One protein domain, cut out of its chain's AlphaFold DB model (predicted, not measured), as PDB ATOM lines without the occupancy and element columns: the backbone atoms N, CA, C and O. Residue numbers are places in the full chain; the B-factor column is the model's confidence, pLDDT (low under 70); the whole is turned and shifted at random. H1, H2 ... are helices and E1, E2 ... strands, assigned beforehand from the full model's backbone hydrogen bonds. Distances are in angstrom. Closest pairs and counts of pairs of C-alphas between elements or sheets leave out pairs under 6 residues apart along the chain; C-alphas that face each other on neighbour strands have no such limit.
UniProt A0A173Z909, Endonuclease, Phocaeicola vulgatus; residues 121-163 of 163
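What this domain is: This is residues 121 to 163 of the 163 residues of the protein "Endonuclease" of Phocaeicola vulgatus (UniProt A0A173Z909). The printed part goes once round a small ring: from residues 121 to 122 it swings out in a loop, residues 123 to 131, to H1, turns sharply into H2, and comes back through residues 151 to 159 to E1, whose residues 160 to 161 pair with residues 121 to 122 where the ring closes. The two short helices stand nearly at right angles, H2 leading away from beside Ala 136 of H1. The printed part has 43 residues, with two named helices and one named strand in the order H1, H2, E1; 19 residues are in named elements, under half, and by these the class is mostly helix. The whole is compact, with a radius of gyration of the C-alphas of 9.2 A, and rounded, spanning 23 by 17 by 16 A.

Where its parts are: The printed part begins at Thr 121, with its C-alpha at (-22.819, 21.334, 37.979). H1 is residues 132 to 139, 10.4 A from first to last C-alpha, and begins at C-alpha 132 at (-17.685, 18.852, 45.227). H2 is residues 143 to 150, 10.5 A long in the same measure. E1 is residues 160 to 162, 7.1 A from first to last C-alpha, and ends at C-alpha 162 at (-24.919, 16.862, 41.924).

How they stand to each other: H1 and H2 touch, with 7 pairs of C-alphas within 8 A. Their closest C-alphas are those of Ala 136 and Pro 143, 5.0 A apart. Their lines are about perpendicular, at 77 degrees, and their centres are 10.0 A apart. The closest C-alphas of H2 and E1 are those of Leu 150 and Lys 161, 5.9 A apart, and 3 pairs of their C-alphas are within 8 A. H1 and E1 are only just apart, the closest C-alphas being 8.2 A from each other. E1 pairs with no named strand, but its residues 160 to 161 pair with residues 121 to 122, antiparallel. In H1 and H2 every O i to N i+4 pair is within hydrogen-bond range.

The domain as a whole: The two C-alphas farthest apart are those of Thr 125 and His 153, at 24.0 A, while the first and last printed C-alphas, those of Thr 121 and Leu 163, are 6.6 A apart. The printed part has no cut and ends at the chain's last residue. The link from H1 to H2 is tight, with 3 residues, and the link from H2 to E1 is short, with 9 residues. The mean pLDDT of the printed part of this predicted model is 91.9, and no printed residue is under 70.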
ATOM      1  N   THR A 121     -22.545  20.378  39.050       95.75
ATOM      2  CA  THR A 121     -22.819  21.334  37.979       95.75
ATOM      3  C   THR A 121     -23.489  22.579  38.537       95.75
ATOM      4  O   THR A 121     -24.285  22.489  39.475       95.75
ATOM      5  N   ASP A 122     -23.159  23.728  37.964       93.88
ATOM      6  CA  ASP A 122     -23.898  24.969  38.147       93.88
ATOM      7  C   ASP A 122     -24.987  25.056  37.079       93.88
ATOM      8  O   ASP A 122     -24.712  25.049  35.880       93.88
ATOM      9  N   VAL A 123     -26.239  25.127  37.523       91.88
ATOM     10  CA  VAL A 123     -27.409  25.163  36.641       91.88
ATOM     11  C   VAL A 123     -27.458  26.443  35.803       91.88
ATOM     12  O   VAL A 123     -28.020  26.415  34.714       91.88
ATOM     13  N   VAL A 124     -26.870  27.545  36.280       91.88
ATOM     14  CA  VAL A 124     -26.909  28.835  35.578       91.88
ATOM     15  C   VAL A 124     -25.776  28.949  34.565       91.88
ATOM     16  O   VAL A 124     -26.017  29.296  33.414       91.88
ATOM     17  N   THR A 125     -24.541  28.653  34.972       91.56
ATOM     18  CA  THR A 125     -23.370  28.808  34.091       91.56
ATOM     19  C   THR A 125     -23.085  27.576  33.231       91.56
ATOM     20  O   THR A 125     -22.307  27.657  32.284       91.56
ATOM     21  N   GLY A 126     -23.665  26.418  33.564       90.62
ATOM     22  CA  GLY A 126     -23.367  25.139  32.916       90.62
ATOM     23  C   GLY A 126     -21.984  24.575  33.261       90.62
ATOM     24  O   GLY A 126     -21.591  23.544  32.713       90.62
ATOM     25  N   LYS A 127     -21.228  25.222  34.161       93.69
ATOM     26  CA  LYS A 127     -19.893  24.770  34.570       93.69
ATOM     27  C   LYS A 127     -19.999  23.461  35.349       93.69
ATOM     28  O   LYS A 127     -20.787  23.349  36.286       93.69
ATOM     29  N   ILE A 128     -19.175  22.479  34.982       93.38
ATOM     30  CA  ILE A 128     -19.133  21.157  35.617       93.38
ATOM     31  C   ILE A 128     -17.782  20.959  36.304       93.38
ATOM     32  O   ILE A 128     -16.728  21.105  35.689       93.38
ATOM     33  N   TRP A 129     -17.817  20.550  37.568       92.88
ATOM     34  CA  TRP A 129     -16.659  20.111  38.338       92.88
ATOM     35  C   TRP A 129     -16.693  18.597  38.528       92.88
ATOM     36  O   TRP A 129     -17.750  17.998  38.739       92.88
ATOM     37  N   ASN A 130     -15.516  17.971  38.530       89.25
ATOM     38  CA  ASN A 130     -15.395  16.525  38.721       89.25
ATOM     39  C   ASN A 130     -15.807  16.074  40.126       89.25
ATOM     40  O   ASN A 130     -16.232  14.934  40.308       89.25
ATOM     41  N   CYS A 131     -15.707  16.957  41.121       90.44
ATOM     42  CA  CYS A 131     -16.206  16.683  42.456       90.44
ATOM     43  C   CYS A 131     -16.576  17.951  43.230       90.44
ATOM     44  O   CYS A 131     -16.139  19.058  42.914       90.44
ATOM     45  N   ALA A 132     -17.332  17.765  44.315       90.88
ATOM     46  CA  ALA A 132     -17.685  18.852  45.227       90.88
ATOM     47  C   ALA A 132     -16.468  19.537  45.868       90.88
ATOM     48  O   ALA A 132     -16.563  20.705  46.217       90.88
ATOM     49  N   LEU A 133     -15.329  18.849  46.024       89.38
ATOM     50  CA  LEU A 133     -14.124  19.472  46.579       89.38
ATOM     51  C   LEU A 133     -13.545  20.526  45.627       89.38
ATOM     52  O   LEU A 133     -13.175  21.605  46.079       89.38
ATOM     53  N   ASP A 134     -13.486  20.223  44.332       89.88
ATOM     54  CA  ASP A 134     -12.953  21.147  43.327       89.88
ATOM     55  C   ASP A 134     -13.885  22.354  43.165       89.88
ATOM     56  O   ASP A 134     -13.428  23.491  43.160       89.88
ATOM     57  N   CYS A 135     -15.199  22.102  43.148       92.25
ATOM     58  CA  CYS A 135     -16.228  23.143  43.138       92.25
ATOM     59  C   CYS A 135     -16.133  24.062  44.368       92.25
ATOM     60  O   CYS A 135     -16.117  25.282  44.247       92.25
ATOM     61  N   ALA A 136     -16.001  23.480  45.562       92.56
ATOM     62  CA  ALA A 136     -15.868  24.222  46.812       92.56
ATOM     63  C   ALA A 136     -14.641  25.147  46.827       92.56
ATOM     64  O   ALA A 136     -14.748  26.293  47.257       92.56
ATOM     65  N   LYS A 137     -13.493  24.664  46.333       90.81
ATOM     66  CA  LYS A 137     -12.256  25.455  46.243       90.81
ATOM     67  C   LYS A 137     -12.378  26.619  45.263       90.81
ATOM     68  O   LYS A 137     -11.949  27.714  45.591       90.81
ATOM     69  N   ASP A 138     -12.970  26.371  44.098       92.31
ATOM     70  CA  ASP A 138     -13.154  27.366  43.036       92.31
ATOM     71  C   ASP A 138     -14.098  28.505  43.461       92.31
ATOM     72  O   ASP A 138     -13.845  29.666  43.164       92.31
ATOM     73  N   ILE A 139     -15.151  28.183  44.221       90.62
ATOM     74  CA  ILE A 139     -16.166  29.151  44.678       90.62
ATOM     75  C   ILE A 139     -15.804  29.768  46.046       90.62
ATOM     76  O   ILE A 139     -16.429  30.728  46.490       90.62
ATOM     77  N   GLY A 140     -14.798  29.230  46.745       92.19
ATOM     78  CA  GLY A 140     -14.375  29.719  48.063       92.19
ATOM     79  C   GLY A 140     -15.312  29.333  49.216       92.19
ATOM     80  O   GLY A 140     -15.374  30.024  50.229       92.19
ATOM     81  N   ILE A 141     -16.052  28.227  49.090       91.94
ATOM     82  CA  ILE A 141     -16.940  27.702  50.141       91.94
ATOM     83  C   ILE A 141     -16.267  26.504  50.812       91.94
ATOM     84  O   ILE A 141     -15.655  25.671  50.151       91.94
ATOM     85  N   HIS A 142     -16.420  26.349  52.129       92.88
ATOM     86  CA  HIS A 142     -15.896  25.167  52.813       92.88
ATOM     87  C   HIS A 142     -16.516  23.864  52.238       92.88
ATOM     88  O   HIS A 142     -17.747  23.760  52.166       92.88
ATOM     89  N   PRO A 143     -15.724  22.832  51.868       90.75
ATOM     90  CA  PRO A 143     -16.226  21.656  51.141       90.75
ATOM     91  C   PRO A 143     -17.341  20.885  51.853       90.75
ATOM     92  O   PRO A 143     -18.257  20.370  51.211       90.75
ATOM     93  N   VAL A 144     -17.287  20.822  53.187       91.38
ATOM     94  CA  VAL A 144     -18.334  20.184  54.002       91.38
ATOM     95  C   VAL A 144     -19.645  20.963  53.906       91.38
ATOM     96  O   VAL A 144     -20.704  20.362  53.744       91.38
ATOM     97  N   THR A 145     -19.577  22.295  53.932       93.56
ATOM     98  CA  THR A 145     -20.746  23.169  53.801       93.56
ATOM     99  C   THR A 145     -21.405  22.978  52.444       93.56
ATOM    100  O   THR A 145     -22.617  22.784  52.375       93.56
ATOM    101  N   LEU A 146     -20.614  22.955  51.365       93.50
ATOM    102  CA  LEU A 146     -21.141  22.682  50.030       93.50
ATOM    103  C   LEU A 146     -21.790  21.292  49.963       93.50
ATOM    104  O   LEU A 146     -22.903  21.156  49.468       93.50
ATOM    105  N   ARG A 147     -21.148  20.258  50.519       92.06
ATOM    106  CA  ARG A 147     -21.703  18.898  50.527       92.06
ATOM    107  C   ARG A 147     -23.015  18.798  51.316       92.06
ATOM    108  O   ARG A 147     -23.926  18.123  50.849       92.06
ATOM    109  N   ASN A 148     -23.139  19.479  52.456       94.31
ATOM    110  CA  ASN A 148     -24.386  19.526  53.226       94.31
ATOM    111  C   ASN A 148     -25.516  20.219  52.451       94.31
ATOM    112  O   ASN A 148     -26.656  19.769  52.529       94.31
ATOM    113  N   LYS A 149     -25.209  21.271  51.681       94.44
ATOM    114  CA  LYS A 149     -26.182  21.926  50.789       94.44
ATOM    115  C   LYS A 149     -26.618  20.992  49.660       94.44
ATOM    116  O   LYS A 149     -27.809  20.795  49.454       94.44
ATOM    117  N   LEU A 150     -25.659  20.370  48.971       93.06
ATOM    118  CA  LEU A 150     -25.929  19.477  47.841       93.06
ATOM    119  C   LEU A 150     -26.676  18.192  48.244       93.06
ATOM    120  O   LEU A 150     -27.435  17.658  47.443       93.06
ATOM    121  N   ASN A 151     -26.468  17.695  49.467       92.50
ATOM    122  CA  ASN A 151     -27.179  16.532  50.013       92.50
ATOM    123  C   ASN A 151     -28.525  16.889  50.672       92.50
ATOM    124  O   ASN A 151     -29.195  15.998  51.185       92.50
ATOM    125  N   GLY A 152     -28.907  18.170  50.720       92.06
ATOM    126  CA  GLY A 152     -30.161  18.606  51.340       92.06
ATOM    127  C   GLY A 152     -30.172  18.595  52.873       92.06
ATOM    128  O   GLY A 152     -31.226  18.775  53.471       92.06
ATOM    129  N   HIS A 153     -29.022  18.431  53.535       92.69
ATOM    130  CA  HIS A 153     -28.923  18.529  55.001       92.69
ATOM    131  C   HIS A 153     -29.094  19.971  55.503       92.69
ATOM    132  O   HIS A 153     -29.388  20.202  56.671       92.69
ATOM    133  N   CYS A 154     -28.860  20.955  54.633       91.56
ATOM    134  CA  CYS A 154     -29.119  22.364  54.900       91.56
ATOM    135  C   CYS A 154     -29.627  23.050  53.630       91.56
ATOM    136  O   CYS A 154     -29.416  22.548  52.522       91.56
ATOM    137  N   LYS A 155     -30.288  24.205  53.786       91.25
ATOM    138  CA  LYS A 155     -30.866  24.951  52.663       91.25
ATOM    139  C   LYS A 155     -29.792  25.272  51.617       91.25
ATOM    140  O   LYS A 155     -28.786  25.930  51.906       91.25
ATOM    141  N   ASN A 156     -30.018  24.813  50.389       90.00
ATOM    142  CA  ASN A 156     -29.123  25.087  49.280       90.00
ATOM    143  C   ASN A 156     -29.445  26.456  48.668       90.00
ATOM    144  O   ASN A 156     -30.312  26.576  47.812       90.00
ATOM    145  N   ASN A 157     -28.730  27.490  49.113       89.50
ATOM    146  CA  ASN A 157     -28.815  28.840  48.538       89.50
ATOM    147  C   ASN A 157     -27.859  29.033  47.339       89.50
ATOM    148  O   ASN A 157     -27.473  30.159  47.043       89.50
ATOM    149  N   THR A 158     -27.383  27.951  46.719       88.94
ATOM    150  CA  THR A 158     -26.508  27.999  45.536       88.94
ATOM    151  C   THR A 158     -27.227  27.396  44.336       88.94
ATOM    152  O   THR A 158     -28.129  26.579  44.508       88.94
ATOM    153  N   ASN A 159     -26.777  27.722  43.126       92.19
ATOM    154  CA  ASN A 159     -27.286  27.123  41.884       92.19
ATOM    155  C   ASN A 159     -26.627  25.768  41.562       92.19
ATOM    156  O   ASN A 159     -26.689  25.286  40.434       92.19
ATOM    157  N   LEU A 160     -25.957  25.162  42.547       94.25
ATOM    158  CA  LEU A 160     -25.153  23.960  42.376       94.25
ATOM    159  C   LEU A 160     -25.983  22.714  42.673       94.25
ATOM    160  O   LEU A 160     -26.706  22.664  43.675       94.25
ATOM    161  N   LYS A 161     -25.814  21.679  41.850       93.69
ATOM    162  CA  LYS A 161     -26.411  20.353  42.056       93.69
ATOM    163  C   LYS A 161     -25.423  19.234  41.738       93.69
ATOM    164  O   LYS A 161     -24.519  19.413  40.921       93.69
ATOM    165  N   TYR A 162     -25.596  18.077  42.379       93.31
ATOM    166  CA  TYR A 162     -24.919  16.862  41.924       93.31
ATOM    167  C   TYR A 162     -25.503  16.415  40.581       93.31
ATOM    168  O   TYR A 162     -26.707  16.542  40.355       93.31
ATOM    169  N   LEU A 163     -24.623  15.912  39.717       87.50
ATOM    170  CA  LEU A 163     -24.978  15.107  38.550       87.50
ATOM    171  C   LEU A 163     -25.139  13.635  38.941       87.50
ATOM    172  O   LEU A 163     -24.436  13.194  39.885       87.50
TER     173      LEU A 163